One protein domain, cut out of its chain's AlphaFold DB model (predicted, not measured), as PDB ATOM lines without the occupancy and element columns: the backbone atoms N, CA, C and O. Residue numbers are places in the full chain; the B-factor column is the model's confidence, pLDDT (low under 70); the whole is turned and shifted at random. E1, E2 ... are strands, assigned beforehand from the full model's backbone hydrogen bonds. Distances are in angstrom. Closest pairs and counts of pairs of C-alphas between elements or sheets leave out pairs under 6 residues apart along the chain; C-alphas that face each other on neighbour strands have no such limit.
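What this domain is: This is residues 99 to 164 of the 170 residues of the protein "Hypothetical protein" of Cyprideis torosa (UniProt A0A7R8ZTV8). With little regular structure, this is a small four-stranded antiparallel sheet, from whose E2 a long loop, residues 125 to 148, travels back over one face to E3. The 66 printed residues hold E1, E2, E3, E4 along the chain, order E1 - E2 - E4 - E3, all strand, with under half of the residues in named elements. It is only just compact, close to loose, radius of gyration of the C-alphas 12.6 A, elongated, 36 by 21 by 21 A.

Where its parts are: Find C-alpha 119 at (37.690, 8.634, 35.944); E2 runs to residue 124, 17.2 A. E4, residues 158 to 163, spans 16.6 A and ends at (43.035, 10.414, 37.093). E1 is residues 102 to 104, 6.7 A; E3 is residues 149 to 153, 12.9 A.

How they stand to each other: E2 and E4 are antiparallel at 157 degrees; see N 121 and O 161, 2.9 A. Hairpin E1 and E2 has N 104 and O 122 at 2.9 A; hairpin E3 and E4 has N 150 and O 162 at 2.8 A. E1 and E3 are apart.

The domain as a whole: The printed part has no cut. Links E1 to E2 and E2 to E3 are long. Residues 130 to 134 and 142 to 145 have pLDDT under 70.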
ATOM      1  N   ASP A  99      39.600  31.689  27.538       70.44
ATOM      2  CA  ASP A  99      38.176  31.828  27.847       70.44
ATOM      3  C   ASP A  99      37.274  30.931  26.989       70.44
ATOM      4  O   ASP A  99      36.130  30.666  27.348       70.44
ATOM      5  N   LYS A 100      37.789  30.435  25.860       75.44
ATOM      6  CA  LYS A 100      37.058  29.560  24.941       75.44
ATOM      7  C   LYS A 100      37.386  28.077  25.118       75.44
ATOM      8  O   LYS A 100      36.817  27.256  24.402       75.44
ATOM      9  N   VAL A 101      38.300  27.711  26.018       79.12
ATOM     10  CA  VAL A 101      38.585  26.299  26.318       79.12
ATOM     11  C   VAL A 101      37.361  25.670  26.983       79.12
ATOM     12  O   VAL A 101      36.784  26.246  27.902       79.12
ATOM     13  N   ILE A 102      36.970  24.478  26.532       81.12
ATOM     14  CA  ILE A 102      35.808  23.758  27.064       81.12
ATOM     15  C   ILE A 102      36.290  22.489  27.758       81.12
ATOM     16  O   ILE A 102      37.015  21.694  27.166       81.12
ATOM     17  N   CYS A 103      35.851  22.270  28.994       83.56
ATOM     18  CA  CYS A 103      36.154  21.067  29.761       83.56
ATOM     19  C   CYS A 103      34.858  20.296  30.047       83.56
ATOM     20  O   CYS A 103      33.871  20.892  30.475       83.56
ATOM     21  N   SER A 104      34.838  18.983  29.812       81.88
ATOM     22  CA  SER A 104      33.651  18.145  30.051       81.88
ATOM     23  C   SER A 104      34.000  16.687  30.365       81.88
ATOM     24  O   SER A 104      35.060  16.200  29.982       81.88
ATOM     25  N   GLY A 105      33.109  15.968  31.048       83.25
ATOM     26  CA  GLY A 105      33.246  14.533  31.322       83.25
ATOM     27  C   GLY A 105      32.935  14.154  32.774       83.25
ATOM     28  O   GLY A 105      32.803  15.040  33.614       83.25
ATOM     29  N   PRO A 106      32.842  12.852  33.085       80.88
ATOM     30  CA  PRO A 106      32.414  12.357  34.399       80.88
ATOM     31  C   PRO A 106      33.394  12.688  35.534       80.88
ATOM     32  O   PRO A 106      32.986  12.855  36.676       80.88
ATOM     33  N   GLY A 107      34.689  12.831  35.240       84.69
ATOM     34  CA  GLY A 107      35.681  13.343  36.190       84.69
ATOM     35  C   GLY A 107      35.515  14.833  36.494       84.69
ATOM     36  O   GLY A 107      36.245  15.364  37.328       84.69
ATOM     37  N   LEU A 108      34.581  15.506  35.809       80.75
ATOM     38  CA  LEU A 108      34.227  16.901  36.023       80.75
ATOM     39  C   LEU A 108      32.846  17.137  36.649       80.75
ATOM     40  O   LEU A 108      32.367  18.271  36.706       80.75
ATOM     41  N   GLU A 109      32.176  16.075  37.076       79.44
ATOM     42  CA  GLU A 109      30.850  16.184  37.664       79.44
ATOM     43  C   GLU A 109      30.934  16.348  39.183       79.44
ATOM     44  O   GLU A 109      31.693  15.662  39.867       79.44
ATOM     45  N   LYS A 110      30.076  17.219  39.730       71.62
ATOM     46  CA  LYS A 110      29.973  17.465  41.180       71.62
ATOM     47  C   LYS A 110      29.690  16.186  41.979       71.62
ATOM     48  O   LYS A 110      30.072  16.082  43.139       71.62
ATOM     49  N   ASN A 111      28.993  15.236  41.359       75.19
ATOM     50  CA  ASN A 111      28.602  13.964  41.947       75.19
ATOM     51  C   ASN A 111      29.070  12.820  41.038       75.19
ATOM     52  O   ASN A 111      29.212  13.006  39.838       75.19
ATOM     53  N   GLY A 112      29.233  11.618  41.593       76.31
ATOM     54  CA  GLY A 112      29.496  10.406  40.801       76.31
ATOM     55  C   GLY A 112      30.974  10.038  40.644       76.31
ATOM     56  O   GLY A 112      31.273   8.913  40.246       76.31
ATOM     57  N   VAL A 113      31.897  10.917  41.042       84.44
ATOM     58  CA  VAL A 113      33.313  10.570  41.217       84.44
ATOM     59  C   VAL A 113      33.470   9.711  42.477       84.44
ATOM     60  O   VAL A 113      33.037  10.092  43.562       84.44
ATOM     61  N   ILE A 114      34.068   8.525  42.336       84.25
ATOM     62  CA  ILE A 114      34.206   7.535  43.415       84.25
ATOM     63  C   ILE A 114      35.689   7.344  43.736       84.25
ATOM     64  O   ILE A 114      36.479   7.048  42.839       84.25
ATOM     65  N   SER A 115      36.059   7.443  45.015       85.81
ATOM     66  CA  SER A 115      37.428   7.194  45.478       85.81
ATOM     67  C   SER A 115      37.958   5.835  45.017       85.81
ATOM     68  O   SER A 115      37.249   4.826  45.020       85.81
ATOM     69  N   ASN A 116      39.237   5.812  44.651       86.69
ATOM     70  CA  ASN A 116      39.976   4.662  44.139       86.69
ATOM     71  C   ASN A 116      39.410   4.061  42.839       86.69
ATOM     72  O   ASN A 116      39.792   2.950  42.467       86.69
ATOM     73  N   ARG A 117      38.520   4.769  42.129       89.25
ATOM     74  CA  ARG A 117      38.070   4.384  40.787       89.25
ATOM     75  C   ARG A 117      38.581   5.381  39.751       89.25
ATOM     76  O   ARG A 117      38.388   6.577  39.945       89.25
ATOM     77  N   PRO A 118      39.204   4.915  38.655       92.12
ATOM     78  CA  PRO A 118      39.648   5.810  37.601       92.12
ATOM     79  C   PRO A 118      38.449   6.538  36.990       92.12
ATOM     80  O   PRO A 118      37.381   5.953  36.799       92.12
ATOM     81  N   THR A 119      38.651   7.807  36.670       89.50
ATOM     82  CA  THR A 119      37.690   8.634  35.944       89.50
ATOM     83  C   THR A 119      38.423   9.493  34.916       89.50
ATOM     84  O   THR A 119      39.658   9.547  34.889       89.50
ATOM     85  N   GLU A 120      37.668  10.129  34.028       89.94
ATOM     86  CA  GLU A 120      38.221  10.894  32.918       89.94
ATOM     87  C   GLU A 120      37.445  12.174  32.631       89.94
ATOM     88  O   GLU A 120      36.260  12.307  32.941       89.94
ATOM     89  N   PHE A 121      38.125  13.103  31.973       89.88
ATOM     90  CA  PHE A 121      37.513  14.266  31.358       89.88
ATOM     91  C   PHE A 121      38.250  14.671  30.089       89.88
ATOM     92  O   PHE A 121      39.346  14.197  29.803       89.88
ATOM     93  N   THR A 122      37.624  15.533  29.301       85.81
ATOM     94  CA  THR A 122      38.134  16.027  28.027       85.81
ATOM     95  C   THR A 122      38.298  17.538  28.093       85.81
ATOM     96  O   THR A 122      37.405  18.238  28.564       85.81
ATOM     97  N   VAL A 123      39.431  18.028  27.592       87.00
ATOM     98  CA  VAL A 123      39.738  19.447  27.394       87.00
ATOM     99  C   VAL A 123      39.764  19.731  25.893       87.00
ATOM    100  O   VAL A 123      40.649  19.262  25.172       87.00
ATOM    101  N   ASP A 124      38.792  20.495  25.406       82.94
ATOM    102  CA  ASP A 124      38.721  20.968  24.028       82.94
ATOM    103  C   ASP A 124      39.374  22.348  23.909       82.94
ATOM    104  O   ASP A 124      38.862  23.357  24.400       82.94
ATOM    105  N   THR A 125      40.530  22.375  23.247       80.81
ATOM    106  CA  THR A 125      41.320  23.595  23.037       80.81
ATOM    107  C   THR A 125      41.077  24.240  21.674       80.81
ATOM    108  O   THR A 125      41.526  25.359  21.443       80.81
ATOM    109  N   ARG A 126      40.325  23.591  20.773       85.56
ATOM    110  CA  ARG A 126      40.088  24.102  19.411       85.56
ATOM    111  C   ARG A 126      39.464  25.500  19.384       85.56
ATOM    112  O   ARG A 126      39.919  26.318  18.580       85.56
ATOM    113  N   PRO A 127      38.467  25.834  20.232       82.50
ATOM    114  CA  PRO A 127      37.854  27.158  20.188       82.50
ATOM    115  C   PRO A 127      38.801  28.267  20.677       82.50
ATOM    116  O   PRO A 127      38.558  29.441  20.394       82.50
ATOM    117  N   ALA A 128      39.894  27.908  21.363       77.44
ATOM    118  CA  ALA A 128      40.899  28.840  21.860       77.44
ATOM    119  C   ALA A 128      41.859  29.361  20.769       77.44
ATOM    120  O   ALA A 128      42.581  30.319  21.024       77.44
ATOM    121  N   GLY A 129      41.846  28.806  19.551       73.88
ATOM    122  CA  GLY A 129      42.665  29.271  18.421       73.88
ATOM    123  C   GLY A 129      43.893  28.400  18.108       73.88
ATOM    124  O   GLY A 129      44.214  27.458  18.821       73.88
ATOM    125  N   LEU A 130      44.569  28.707  16.990       58.22
ATOM    126  CA  LEU A 130      45.542  27.831  16.301       58.22
ATOM    127  C   LEU A 130      46.963  27.789  16.894       58.22
ATOM    128  O   LEU A 130      47.868  27.232  16.269       58.22
ATOM    129  N   THR A 131      47.207  28.360  18.071       56.91
ATOM    130  CA  THR A 131      48.551  28.319  18.662       56.91
ATOM    131  C   THR A 131      48.650  27.192  19.686       56.91
ATOM    132  O   THR A 131      47.775  27.026  20.531       56.91
ATOM    133  N   LYS A 132      49.732  26.402  19.608       63.06
ATOM    134  CA  LYS A 132      50.107  25.360  20.583       63.06
ATOM    135  C   LYS A 132      50.472  25.997  21.930       63.06
ATOM    136  O   LYS A 132      51.632  25.995  22.341       63.06
ATOM    137  N   ALA A 133      49.511  26.634  22.589       66.12
ATOM    138  CA  ALA A 133      49.675  27.060  23.965       66.12
ATOM    139  C   ALA A 133      49.878  25.799  24.822       66.12
ATOM    140  O   ALA A 133      49.150  24.823  24.636       66.12
ATOM    141  N   PRO A 134      50.856  25.781  25.743       69.38
ATOM    142  CA  PRO A 134      51.068  24.619  26.592       69.38
ATOM    143  C   PRO A 134      49.825  24.382  27.455       69.38
ATOM    144  O   PRO A 134      49.401  25.269  28.207       69.38
ATOM    145  N   LEU A 135      49.242  23.187  27.347       72.94
ATOM    146  CA  LEU A 135      48.224  22.704  28.271       72.94
ATOM    147  C   LEU A 135      48.922  22.204  29.543       72.94
ATOM    148  O   LEU A 135      49.873  21.434  29.462       72.94
ATOM    149  N   ASP A 136      48.456  22.668  30.699       75.31
ATOM    150  CA  ASP A 136      48.906  22.196  32.013       75.31
ATOM    151  C   ASP A 136      47.649  21.812  32.791       75.31
ATOM    152  O   ASP A 136      46.701  22.602  32.827       75.31
ATOM    153  N   VAL A 137      47.616  20.591  33.324       77.81
ATOM    154  CA  VAL A 137      46.451  20.007  33.999       77.81
ATOM    155  C   VAL A 137      46.895  19.509  35.363       77.81
ATOM    156  O   VAL A 137      47.795  18.677  35.457       77.81
ATOM    157  N   LYS A 138      46.229  19.988  36.415       76.12
ATOM    158  CA  LYS A 138      46.483  19.585  37.800       76.12
ATOM    159  C   LYS A 138      45.179  19.162  38.459       76.12
ATOM    160  O   LYS A 138      44.171  19.852  38.339       76.12
ATOM    161  N   VAL A 139      45.220  18.033  39.159       77.19
ATOM    162  CA  VAL A 139      44.136  17.543  40.017       77.19
ATOM    163  C   VAL A 139      44.694  17.430  41.428       77.19
ATOM    164  O   VAL A 139      45.842  17.026  41.610       77.19
ATOM    165  N   MET A 140      43.898  17.809  42.422       72.00
ATOM    166  CA  MET A 140      44.267  17.717  43.833       72.00
ATOM    167  C   MET A 140      43.131  17.084  44.630       72.00
ATOM    168  O   MET A 140      41.972  17.180  44.221       72.00
ATOM    169  N   ASP A 141      43.472  16.430  45.737       71.56
ATOM    170  CA  ASP A 141      42.497  15.957  46.723       71.56
ATOM    171  C   ASP A 141      42.086  17.065  47.712       71.56
ATOM    172  O   ASP A 141      42.498  18.224  47.595       71.56
ATOM    173  N   GLU A 142      41.221  16.712  48.665       65.81
ATOM    174  CA  GLU A 142      40.708  17.623  49.696       65.81
ATOM    175  C   GLU A 142      41.820  18.107  50.638       65.81
ATOM    176  O   GLU A 142      41.755  19.223  51.152       65.81
ATOM    177  N   GLU A 143      42.874  17.306  50.819       63.03
ATOM    178  CA  GLU A 143      44.066  17.668  51.580       63.03
ATOM    179  C   GLU A 143      45.143  18.364  50.731       63.03
ATOM    180  O   GLU A 143      46.284  18.515  51.185       63.03
ATOM    181  N   TYR A 144      44.795  18.825  49.523       63.00
ATOM    182  CA  TYR A 144      45.664  19.607  48.639       63.00
ATOM    183  C   TYR A 144      46.894  18.855  48.103       63.00
ATOM    184  O   TYR A 144      47.844  19.474  47.605       63.00
ATOM    185  N   ASN A 145      46.894  17.523  48.168       68.06
ATOM    186  CA  ASN A 145      47.925  16.708  47.545       68.06
ATOM    187  C   ASN A 145      47.642  16.560  46.056       68.06
ATOM    188  O   ASN A 145      46.512  16.332  45.626       68.06
ATOM    189  N   THR A 146      48.699  16.643  45.255       70.25
ATOM    190  CA  THR A 146      48.616  16.426  43.814       70.25
ATOM    191  C   THR A 146      48.241  14.977  43.517       70.25
ATOM    192  O   THR A 146      48.901  14.040  43.979       70.25
ATOM    193  N   VAL A 147      47.201  14.800  42.710       79.06
ATOM    194  CA  VAL A 147      46.802  13.517  42.137       79.06
ATOM    195  C   VAL A 147      47.452  13.395  40.766       79.06
ATOM    196  O   VAL A 147      47.408  14.331  39.970       79.06
ATOM    197  N   ASP A 148      48.039  12.233  40.482       82.81
ATOM    198  CA  ASP A 148      48.628  11.971  39.174       82.81
ATOM    199  C   ASP A 148      47.551  12.021  38.086       82.81
ATOM    200  O   ASP A 148      46.533  11.322  38.154       82.81
ATOM    201  N   VAL A 149      47.801  12.841  37.065       83.19
ATOM    202  CA  VAL A 149      46.933  12.979  35.893       83.19
ATOM    203  C   VAL A 149      47.693  12.525  34.660       83.19
ATOM    204  O   VAL A 149      48.761  13.045  34.338       83.19
ATOM    205  N   HIS A 150      47.118  11.579  33.927       88.81
ATOM    206  CA  HIS A 150      47.612  11.195  32.615       88.81
ATOM    207  C   HIS A 150      46.859  11.972  31.534       88.81
ATOM    208  O   HIS A 150      45.645  11.825  31.396       88.81
ATOM    209  N   VAL A 151      47.569  12.796  30.763       87.69
ATOM    210  CA  VAL A 151      46.993  13.574  29.658       87.69
ATOM    211  C   VAL A 151      47.378  12.933  28.330       87.69
ATOM    212  O   VAL A 151      48.556  12.740  28.039       87.69
ATOM    213  N   LYS A 152      46.375  12.631  27.508       91.06
ATOM    214  CA  LYS A 152      46.525  12.099  26.156       91.06
ATOM    215  C   LYS A 152      45.949  13.085  25.147       91.06
ATOM    216  O   LYS A 152      44.747  13.335  25.146       91.06
ATOM    217  N   GLU A 153      46.793  13.613  24.268       88.00
ATOM    218  CA  GLU A 153      46.354  14.425  23.129       88.00
ATOM    219  C   GLU A 153      45.708  13.532  22.056       88.00
ATOM    220  O   GLU A 153      46.230  12.469  21.703       88.00
ATOM    221  N   ASN A 154      44.552  13.955  21.553       88.56
ATOM    222  CA  ASN A 154      43.847  13.316  20.453       88.56
ATOM    223  C   ASN A 154      44.161  14.039  19.135       88.56
ATOM    224  O   ASN A 154      44.443  15.235  19.106       88.56
ATOM    225  N   ALA A 155      44.032  13.325  18.015       87.50
ATOM    226  CA  ALA A 155      44.278  13.884  16.682       87.50
ATOM    227  C   ALA A 155      43.327  15.040  16.304       87.50
ATOM    228  O   ALA A 155      43.607  15.785  15.369       87.50
ATOM    229  N   ASP A 156      42.205  15.187  17.012       86.12
ATOM    230  CA  ASP A 156      41.201  16.220  16.773       86.12
ATOM    231  C   ASP A 156      41.435  17.511  17.581       86.12
ATOM    232  O   ASP A 156      40.559  18.372  17.592       86.12
ATOM    233  N   GLY A 157      42.580  17.651  18.263       80.12
ATOM    234  CA  GLY A 157      42.925  18.831  19.072       80.12
ATOM    235  C   GLY A 157      42.278  18.865  20.464       80.12
ATOM    236  O   GLY A 157      42.390  19.864  21.184       80.12
ATOM    237  N   THR A 158      41.598  17.787  20.856       87.00
ATOM    238  CA  THR A 158      41.134  17.584  22.232       87.00
ATOM    239  C   THR A 158      42.176  16.825  23.051       87.00
ATOM    240  O   THR A 158      43.009  16.099  22.513       87.00
ATOM    241  N   HIS A 159      42.127  16.970  24.372       85.94
ATOM    242  CA  HIS A 159      43.010  16.263  25.295       85.94
ATOM    243  C   HIS A 159      42.159  15.472  26.279       85.94
ATOM    244  O   HIS A 159      41.304  16.044  26.951       85.94
ATOM    245  N   LYS A 160      42.376  14.160  26.365       91.25
ATOM    246  CA  LYS A 160      41.714  13.306  27.348       91.25
ATOM    247  C   LYS A 160      42.597  13.172  28.585       91.25
ATOM    248  O   LYS A 160      43.750  12.755  28.487       91.25
ATOM    249  N   CYS A 161      42.054  13.531  29.734       88.06
ATOM    250  CA  CYS A 161      42.717  13.516  31.027       88.06
ATOM    251  C   CYS A 161      42.146  12.376  31.868       88.06
ATOM    252  O   CYS A 161      40.931  12.263  32.009       88.06
ATOM    253  N   PHE A 162      43.019  11.556  32.443       89.88
ATOM    254  CA  PHE A 162      42.662  10.433  33.303       89.88
ATOM    255  C   PHE A 162      43.284  10.633  34.675       89.88
ATOM    256  O   PHE A 162      44.466  10.961  34.768       89.88
ATOM    257  N   TYR A 163      42.517  10.394  35.730       87.44
ATOM    258  CA  TYR A 163      43.035  10.414  37.093       87.44
ATOM    259  C   TYR A 163      42.277   9.414  37.967       87.44
ATOM    260  O   TYR A 163      41.163   8.995  37.644       87.44
ATOM    261  N   THR A 164      42.889   9.035  39.088       88.38
ATOM    262  CA  THR A 164      42.252   8.194  40.105       88.38
ATOM    263  C   THR A 164      42.222   8.972  41.421       88.38
ATOM    264  O   THR A 164      43.279   9.147  42.028       88.38
TER     265      THR A 164